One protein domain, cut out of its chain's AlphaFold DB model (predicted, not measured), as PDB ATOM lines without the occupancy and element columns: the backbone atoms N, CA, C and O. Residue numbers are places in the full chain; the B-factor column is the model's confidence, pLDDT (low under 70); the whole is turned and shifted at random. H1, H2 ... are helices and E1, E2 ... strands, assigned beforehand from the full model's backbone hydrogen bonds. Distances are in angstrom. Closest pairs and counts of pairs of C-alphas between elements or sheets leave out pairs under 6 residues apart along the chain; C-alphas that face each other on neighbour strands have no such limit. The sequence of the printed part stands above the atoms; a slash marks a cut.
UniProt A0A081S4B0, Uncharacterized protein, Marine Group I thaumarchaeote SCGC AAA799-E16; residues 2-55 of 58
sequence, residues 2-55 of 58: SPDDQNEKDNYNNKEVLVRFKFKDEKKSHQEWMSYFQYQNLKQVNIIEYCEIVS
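Overview. This is residues 2 to 55 of the 58 residues of an uncharacterized protein of Marine Group I thaumarchaeote SCGC AAA799-E16 (UniProt A0A081S4B0). A small, strongly twisted sheet of three strands has one short helix, H2, packed on one of its faces and the other face bare, while a second helix, H1, leads away from one end of this body as an arm. Residues 2 to 11, of which 3 to 11 belong to H1, stick out free, and this arm makes much of the length. The printed part has 54 residues, with two named helices and three named strands in the order H1, E1, E2, H2, E3; the sheet runs E2, E1, E3, with antiparallel neighbours throughout, and the class is mixed, helices and strands. The whole is loose, with a radius of gyration of the C-alphas of 13.5 A, and the C-alphas span 47 by 21 by 10 A.

Arrangement. The helix H1, residues 3 to 13, is not on the sheet. A tight link of 2 residues joins it to the strand E1, residues 16 to 23, which is the inner strand of the sheet. A short link of 6 residues follows, and the strand E2, residues 30 to 35, is the antiparallel neighbour of E1; the two form a hairpin. The angle between their directions is 141 degrees, the C-alphas of Gln 31 and Arg 20 face each other at 4.4 A, and N 19 and O 32, 2.9 A, and N 34 and O 17, 2.9 A, are within hydrogen-bond range. With no residue between, E2 is followed by the helix H2, residues 36 to 43, which is on the sheet with 36 pairs of C-alphas within 10 A. The closest C-alphas of H2 and E1 are those of Tyr 36 and Glu 16, 6.1 A apart. H1 and H2 only just touch, with 3 pairs of C-alphas within 8 A, the closest being those of Asn 13 and Phe 37 at 5.8 A. Their lines stand at a steep tilt of 54 degrees, and they run the same way. A tight link of 4 residues leads from H2 to the strand E3, residues 48 to 55, the antiparallel neighbour of E1 at 153 degrees between directions. Here N 20 and O 52, 2.8 A, and N 54 and O 18, 2.8 A, are within hydrogen-bond range. The closest C-alphas of H2 and E3 are those of Lys 43 and Cys 51, 5.7 A apart. E2, H2 and E3 form a split strand-helix-strand unit, two strands that run the same way with a helix between them in the chain and E1 between them in the sheet; its crossover is right-handed. H1 and E3 are apart. Every O i to N i+4 pair is within hydrogen-bond range in H2, and 6 of 7 are in H1.

Along the chain. H1 runs from Pro 3, with its C-alpha at (27.539, -24.555, 7.604), to Asn 13, over 16.2 A. E1 runs from Glu 16 to Phe 23, where the C-alpha stands at (34.477, 7.030, -15.118), over 21.0 A. E2 runs from His 30 to Ser 35, over 15.4 A. H2 runs from Tyr 36 to Lys 43, over 10.6 A. E3 runs from Ile 48 to Ser 55, over 19.2 A, and ends at C-alpha 55, (25.557, -10.228, -18.990).

Size, cuts and confidence. The two C-alphas farthest apart are those of Ser 2 and Lys 27, at 47.7 A. Without residues 2 to 11 the body of 44 residues spans 31 by 18 by 10 A, with a radius of gyration of 10.1 A. The printed part has no cut, and no link is long. The mean pLDDT of the printed part is 85.5; residues 2 to 14 are under 70, and H1 has a mean of 55.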
ATOM      1  N   SER A   2      24.584 -22.098  10.613       51.66
ATOM      2  CA  SER A   2      24.723 -23.427  10.013       51.66
ATOM      3  C   SER A   2      25.792 -23.380   8.914       51.66
ATOM      4  O   SER A   2      25.903 -22.355   8.242       51.66
ATOM      5  N   PRO A   3      26.572 -24.454   8.707       56.88
ATOM      6  CA  PRO A   3      27.539 -24.555   7.604       56.88
ATOM      7  C   PRO A   3      26.916 -24.287   6.223       56.88
ATOM      8  O   PRO A   3      27.592 -23.812   5.313       56.88
ATOM      9  N   ASP A   4      25.612 -24.534   6.094       56.69
ATOM     10  CA  ASP A   4      24.836 -24.317   4.873       56.69
ATOM     11  C   ASP A   4      24.699 -22.825   4.501       56.69
ATOM     12  O   ASP A   4      24.730 -22.484   3.320       56.69
ATOM     13  N   ASP A   5      24.672 -21.916   5.487       53.91
ATOM     14  CA  ASP A   5      24.560 -20.463   5.256       53.91
ATOM     15  C   ASP A   5      25.850 -19.853   4.667       53.91
ATOM     16  O   ASP A   5      25.823 -18.800   4.023       53.91
ATOM     17  N   GLN A   6      27.005 -20.480   4.920       53.97
ATOM     18  CA  GLN A   6      28.290 -20.056   4.347       53.97
ATOM     19  C   GLN A   6      28.414 -20.506   2.889       53.97
ATOM     20  O   GLN A   6      28.828 -19.719   2.038       53.97
ATOM     21  N   ASN A   7      27.947 -21.717   2.583       51.50
ATOM     22  CA  ASN A   7      28.055 -22.318   1.258       51.50
ATOM     23  C   ASN A   7      27.248 -21.550   0.185       51.50
ATOM     24  O   ASN A   7      27.694 -21.410  -0.952       51.50
ATOM     25  N   GLU A   8      26.090 -20.976   0.536       51.78
ATOM     26  CA  GLU A   8      25.303 -20.140  -0.388       51.78
ATOM     27  C   GLU A   8      25.918 -18.753  -0.640       51.78
ATOM     28  O   GLU A   8      25.864 -18.245  -1.765       51.78
ATOM     29  N   LYS A   9      26.547 -18.145   0.375       52.88
ATOM     30  CA  LYS A   9      27.260 -16.865   0.219       52.88
ATOM     31  C   LYS A   9      28.500 -17.006  -0.656       52.88
ATOM     32  O   LYS A   9      28.748 -16.136  -1.492       52.88
ATOM     33  N   ASP A  10      29.242 -18.097  -0.501       55.38
ATOM     34  CA  ASP A  10      30.418 -18.380  -1.324       55.38
ATOM     35  C   ASP A  10      30.038 -18.646  -2.792       55.38
ATOM     36  O   ASP A  10      30.727 -18.188  -3.706       55.38
ATOM     37  N   ASN A  11      28.886 -19.276  -3.046       55.66
ATOM     38  CA  ASN A  11      28.401 -19.522  -4.408       55.66
ATOM     39  C   ASN A  11      27.927 -18.246  -5.128       55.66
ATOM     40  O   ASN A  11      28.151 -18.089  -6.328       55.66
ATOM     41  N   TYR A  12      27.297 -17.304  -4.417       56.72
ATOM     42  CA  TYR A  12      26.893 -16.017  -5.001       56.72
ATOM     43  C   TYR A  12      28.079 -15.078  -5.259       56.72
ATOM     44  O   TYR A  12      28.074 -14.351  -6.253       56.72
ATOM     45  N   ASN A  13      29.105 -15.115  -4.406       60.06
ATOM     46  CA  ASN A  13      30.314 -14.306  -4.577       60.06
ATOM     47  C   ASN A  13      31.189 -14.762  -5.756       60.06
ATOM     48  O   ASN A  13      31.914 -13.941  -6.315       60.06
ATOM     49  N   ASN A  14      31.082 -16.029  -6.172       68.81
ATOM     50  CA  ASN A  14      31.812 -16.581  -7.317       68.81
ATOM     51  C   ASN A  14      31.117 -16.378  -8.674       68.81
ATOM     52  O   ASN A  14      31.653 -16.804  -9.698       68.81
ATOM     53  N   LYS A  15      29.948 -15.727  -8.724       83.62
ATOM     54  CA  LYS A  15      29.309 -15.401 -10.006       83.62
ATOM     55  C   LYS A  15      30.089 -14.299 -10.718       83.62
ATOM     56  O   LYS A  15      30.209 -13.183 -10.208       83.62
ATOM     57  N   GLU A  16      30.595 -14.613 -11.907       92.38
ATOM     58  CA  GLU A  16      31.175 -13.628 -12.818       92.38
ATOM     59  C   GLU A  16      30.066 -12.946 -13.627       92.38
ATOM     60  O   GLU A  16      29.218 -13.595 -14.247       92.38
ATOM     61  N   VAL A  17      30.094 -11.617 -13.637       94.31
ATOM     62  CA  VAL A  17      29.178 -10.753 -14.377       94.31
ATOM     63  C   VAL A  17      29.964  -9.850 -15.315       94.31
ATOM     64  O   VAL A  17      31.043  -9.359 -14.983       94.31
ATOM     65  N   LEU A  18      29.424  -9.629 -16.506       96.69
ATOM     66  CA  LEU A  18      29.952  -8.663 -17.453       96.69
ATOM     67  C   LEU A  18      29.386  -7.307 -17.079       96.69
ATOM     68  O   LEU A  18      28.172  -7.100 -17.129       96.69
ATOM     69  N   VAL A  19      30.261  -6.391 -16.701       97.12
ATOM     70  CA  VAL A  19      29.878  -5.071 -16.215       97.12
ATOM     71  C   VAL A  19      30.293  -4.035 -17.233       97.12
ATOM     72  O   VAL A  19      31.442  -4.015 -17.671       97.12
ATOM     73  N   ARG A  20      29.363  -3.146 -17.575       98.00
ATOM     74  CA  ARG A  20      29.640  -1.932 -18.329       98.00
ATOM     75  C   ARG A  20      29.698  -0.752 -17.372       98.00
ATOM     76  O   ARG A  20      28.760  -0.515 -16.613       98.00
ATOM     77  N   PHE A  21      30.784   0.004 -17.415       97.31
ATOM     78  CA  PHE A  21      30.964   1.158 -16.543       97.31
ATOM     79  C   PHE A  21      31.712   2.290 -17.241       97.31
ATOM     80  O   PHE A  21      32.377   2.095 -18.258       97.31
ATOM     81  N   LYS A  22      31.593   3.499 -16.700       97.56
ATOM     82  CA  LYS A  22      32.303   4.685 -17.188       97.56
ATOM     83  C   LYS A  22      32.746   5.543 -16.012       97.56
ATOM     84  O   LYS A  22      31.959   5.787 -15.099       97.56
ATOM     85  N   PHE A  23      33.984   6.023 -16.057       96.38
ATOM     86  CA  PHE A  23      34.477   7.030 -15.118       96.38
ATOM     87  C   PHE A  23      34.028   8.433 -15.545       96.38
ATOM     88  O   PHE A  23      33.948   8.720 -16.739       96.38
ATOM     89  N   LYS A  24      33.769   9.319 -14.576       95.31
ATOM     90  CA  LYS A  24      33.309  10.703 -14.813       95.31
ATOM     91  C   LYS A  24      34.259  11.511 -15.700       95.31
ATOM     92  O   LYS A  24      33.806  12.302 -16.522       95.31
ATOM     93  N   ASP A  25      35.560  11.272 -15.565       94.81
ATOM     94  CA  ASP A  25      36.598  12.006 -16.297       94.81
ATOM     95  C   ASP A  25      36.964  11.364 -17.646       94.81
ATOM     96  O   ASP A  25      37.822  11.863 -18.377       94.81
ATOM     97  N   GLU A  26      36.305  10.266 -18.017       95.06
ATOM     98  CA  GLU A  26      36.590   9.549 -19.252       95.06
ATOM     99  C   GLU A  26      35.490   9.711 -20.299       95.06
ATOM    100  O   GLU A  26      34.302   9.801 -20.008       95.06
ATOM    101  N   LYS A  27      35.880   9.708 -21.579       93.31
ATOM    102  CA  LYS A  27      34.918   9.787 -22.694       93.31
ATOM    103  C   LYS A  27      34.334   8.434 -23.094       93.31
ATOM    104  O   LYS A  27      33.288   8.400 -23.735       93.31
ATOM    105  N   LYS A  28      35.019   7.334 -22.781       94.94
ATOM    106  CA  LYS A  28      34.656   5.986 -23.232       94.94
ATOM    107  C   LYS A  28      34.091   5.166 -22.078       94.94
ATOM    108  O   LYS A  28      34.410   5.413 -20.925       94.94
ATOM    109  N   SER A  29      33.249   4.196 -22.419       96.56
ATOM    110  CA  SER A  29      32.812   3.161 -21.487       96.56
ATOM    111  C   SER A  29      33.735   1.953 -21.561       96.56
ATOM    112  O   SER A  29      34.175   1.592 -22.654       96.56
ATOM    113  N   HIS A  30      33.921   1.294 -20.428       95.88
ATOM    114  CA  HIS A  30      34.597   0.011 -20.294       95.88
ATOM    115  C   HIS A  30      33.583  -1.110 -20.167       95.88
ATOM    116  O   HIS A  30      32.447  -0.889 -19.740       95.88
ATOM    117  N   GLN A  31      34.007  -2.311 -20.540       97.38
ATOM    118  CA  GLN A  31      33.224  -3.518 -20.358       97.38
ATOM    119  C   GLN A  31      34.158  -4.657 -19.959       97.38
ATOM    120  O   GLN A  31      35.062  -5.003 -20.718       97.38
ATOM    121  N   GLU A  32      33.952  -5.218 -18.772       95.94
ATOM    122  CA  GLU A  32      34.861  -6.202 -18.181       95.94
ATOM    123  C   GLU A  32      34.088  -7.262 -17.393       95.94
ATOM    124  O   GLU A  32      33.081  -6.962 -16.748       95.94
ATOM    125  N   TRP A  33      34.546  -8.513 -17.474       95.44
ATOM    126  CA  TRP A  33      34.058  -9.587 -16.614       95.44
ATOM    127  C   TRP A  33      34.678  -9.438 -15.230       95.44
ATOM    128  O   TRP A  33      35.894  -9.364 -15.096       95.44
ATOM    129  N   MET A  34      33.843  -9.414 -14.201       94.62
ATOM    130  CA  MET A  34      34.284  -9.325 -12.814       94.62
ATOM    131  C   MET A  34      33.340 -10.100 -11.906       94.62
ATOM    132  O   MET A  34      32.193 -10.367 -12.261       94.62
ATOM    133  N   SER A  35      33.801 -10.459 -10.712       93.00
ATOM    134  CA  SER A  35      32.918 -11.048  -9.703       93.00
ATOM    135  C   SER A  35      31.794 -10.079  -9.330       93.00
ATOM    136  O   SER A  35      31.966  -8.855  -9.328       93.00
ATOM    137  N   TYR A  36      30.649 -10.623  -8.927       91.31
ATOM    138  CA  TYR A  36      29.550  -9.816  -8.407       91.31
ATOM    139  C   TYR A  36      29.991  -8.934  -7.223       91.31
ATOM    140  O   TYR A  36      29.559  -7.789  -7.098       91.31
ATOM    141  N   PHE A  37      30.912  -9.426  -6.390       91.25
ATOM    142  CA  PHE A  37      31.502  -8.643  -5.303       91.25
ATOM    143  C   PHE A  37      32.299  -7.431  -5.813       91.25
ATOM    144  O   PHE A  37      32.121  -6.317  -5.317       91.25
ATOM    145  N   GLN A  38      33.139  -7.611  -6.838       93.00
ATOM    146  CA  GLN A  38      33.860  -6.503  -7.474       93.00
ATOM    147  C   GLN A  38      32.903  -5.480  -8.090       93.00
ATOM    148  O   GLN A  38      33.110  -4.284  -7.894       93.00
ATOM    149  N   TYR A  39      31.832  -5.928  -8.751       94.12
ATOM    150  CA  TYR A  39      30.779  -5.049  -9.268       94.12
ATOM    151  C   TYR A  39      30.165  -4.171  -8.167       94.12
ATOM    152  O   TYR A  39      30.064  -2.952  -8.328       94.12
ATOM    153  N   GLN A  40      29.782  -4.771  -7.034       93.19
ATOM    154  CA  GLN A  40      29.184  -4.042  -5.910       93.19
ATOM    155  C   GLN A  40      30.138  -2.984  -5.349       93.19
ATOM    156  O   GLN A  40      29.711  -1.861  -5.085       93.19
ATOM    157  N   ASN A  41      31.427  -3.311  -5.233       94.44
ATOM    158  CA  ASN A  41      32.440  -2.356  -4.793       94.44
ATOM    159  C   ASN A  41      32.638  -1.235  -5.819       94.44
ATOM    160  O   ASN A  41      32.626  -0.063  -5.450       94.44
ATOM    161  N   LEU A  42      32.762  -1.572  -7.107       94.19
ATOM    162  CA  LEU A  42      32.964  -0.605  -8.187       94.19
ATOM    163  C   LEU A  42      31.810   0.398  -8.259       94.19
ATOM    164  O   LEU A  42      32.037   1.599  -8.367       94.19
ATOM    165  N   LYS A  43      30.567  -0.071  -8.124       93.62
ATOM    166  CA  LYS A  43      29.369   0.778  -8.123       93.62
ATOM    167  C   LYS A  43      29.359   1.828  -7.000       93.62
ATOM    168  O   LYS A  43      28.719   2.863  -7.157       93.62
ATOM    169  N   GLN A  44      30.046   1.582  -5.884       94.31
ATOM    170  CA  GLN A  44      30.134   2.516  -4.752       94.31
ATOM    171  C   GLN A  44      31.242   3.568  -4.918       94.31
ATOM    172  O   GLN A  44      31.337   4.501  -4.120       94.31
ATOM    173  N   VAL A  45      32.092   3.444  -5.939       94.81
ATOM    174  CA  VAL A  45      33.211   4.357  -6.165       94.81
ATOM    175  C   VAL A  45      32.709   5.691  -6.734       94.81
ATOM    176  O   VAL A  45      32.161   5.752  -7.829       94.81
ATOM    177  N   ASN A  46      32.984   6.799  -6.038       94.88
ATOM    178  CA  ASN A  46      32.489   8.136  -6.404       94.88
ATOM    179  C   ASN A  46      32.942   8.666  -7.776       94.88
ATOM    180  O   ASN A  46      32.310   9.585  -8.305       94.88
ATOM    181  N   ILE A  47      34.033   8.143  -8.341       96.19
ATOM    182  CA  ILE A  47      34.531   8.544  -9.670       96.19
ATOM    183  C   ILE A  47      33.822   7.813 -10.819       96.19
ATOM    184  O   ILE A  47      34.049   8.140 -11.982       96.19
ATOM    185  N   ILE A  48      32.949   6.853 -10.514       95.69
ATOM    186  CA  ILE A  48      32.112   6.173 -11.498       95.69
ATOM    187  C   ILE A  48      30.907   7.058 -11.832       95.69
ATOM    188  O   ILE A  48      30.206   7.557 -10.952       95.69
ATOM    189  N   GLU A  49      30.689   7.285 -13.123       96.12
ATOM    190  CA  GLU A  49      29.516   7.977 -13.661       96.12
ATOM    191  C   GLU A  49      28.322   7.020 -13.739       96.12
ATOM    192  O   GLU A  49      27.228   7.359 -13.297       96.12
ATOM    193  N   TYR A  50      28.547   5.807 -14.254       95.44
ATOM    194  CA  TYR A  50      27.565   4.724 -14.249       95.44
ATOM    195  C   TYR A  50      28.248   3.351 -14.220       95.44
ATOM    196  O   TYR A  50      29.393   3.210 -14.657       95.44
ATOM    197  N   CYS A  51      27.532   2.344 -13.715       96.50
ATOM    198  CA  CYS A  51      27.984   0.955 -13.628       96.50
ATOM    199  C   CYS A  51      26.776   0.002 -13.631       96.50
ATOM    200  O   CYS A  51      25.930   0.060 -12.733       96.50
ATOM    201  N   GLU A  52      26.690  -0.869 -14.636       96.12
ATOM    202  CA  GLU A  52      25.565  -1.780 -14.872       96.12
ATOM    203  C   GLU A  52      26.035  -3.181 -15.287       96.12
ATOM    204  O   GLU A  52      27.071  -3.336 -15.930       96.12
ATOM    205  N   ILE A  53      25.262  -4.208 -14.929       96.19
ATOM    206  CA  ILE A  53      25.482  -5.578 -15.405       96.19
ATOM    207  C   ILE A  53      24.824  -5.710 -16.778       96.19
ATOM    208  O   ILE A  53      23.645  -5.398 -16.927       96.19
ATOM    209  N   VAL A  54      25.573  -6.193 -17.768       96.69
ATOM    210  CA  VAL A  54      25.084  -6.411 -19.140       96.69
ATOM    211  C   VAL A  54      24.977  -7.890 -19.513       96.69
ATOM    212  O   VAL A  54      24.290  -8.227 -20.475       96.69
ATOM    213  N   SER A  55      25.652  -8.781 -18.786       94.88
ATOM    214  CA  SER A  55      25.557 -10.228 -18.990       94.88
ATOM    215  C   SER A  55      25.995 -10.990 -17.741       94.88
ATOM    216  O   SER A  55      26.770 -10.479 -16.934       94.88
TER     217      SER A  55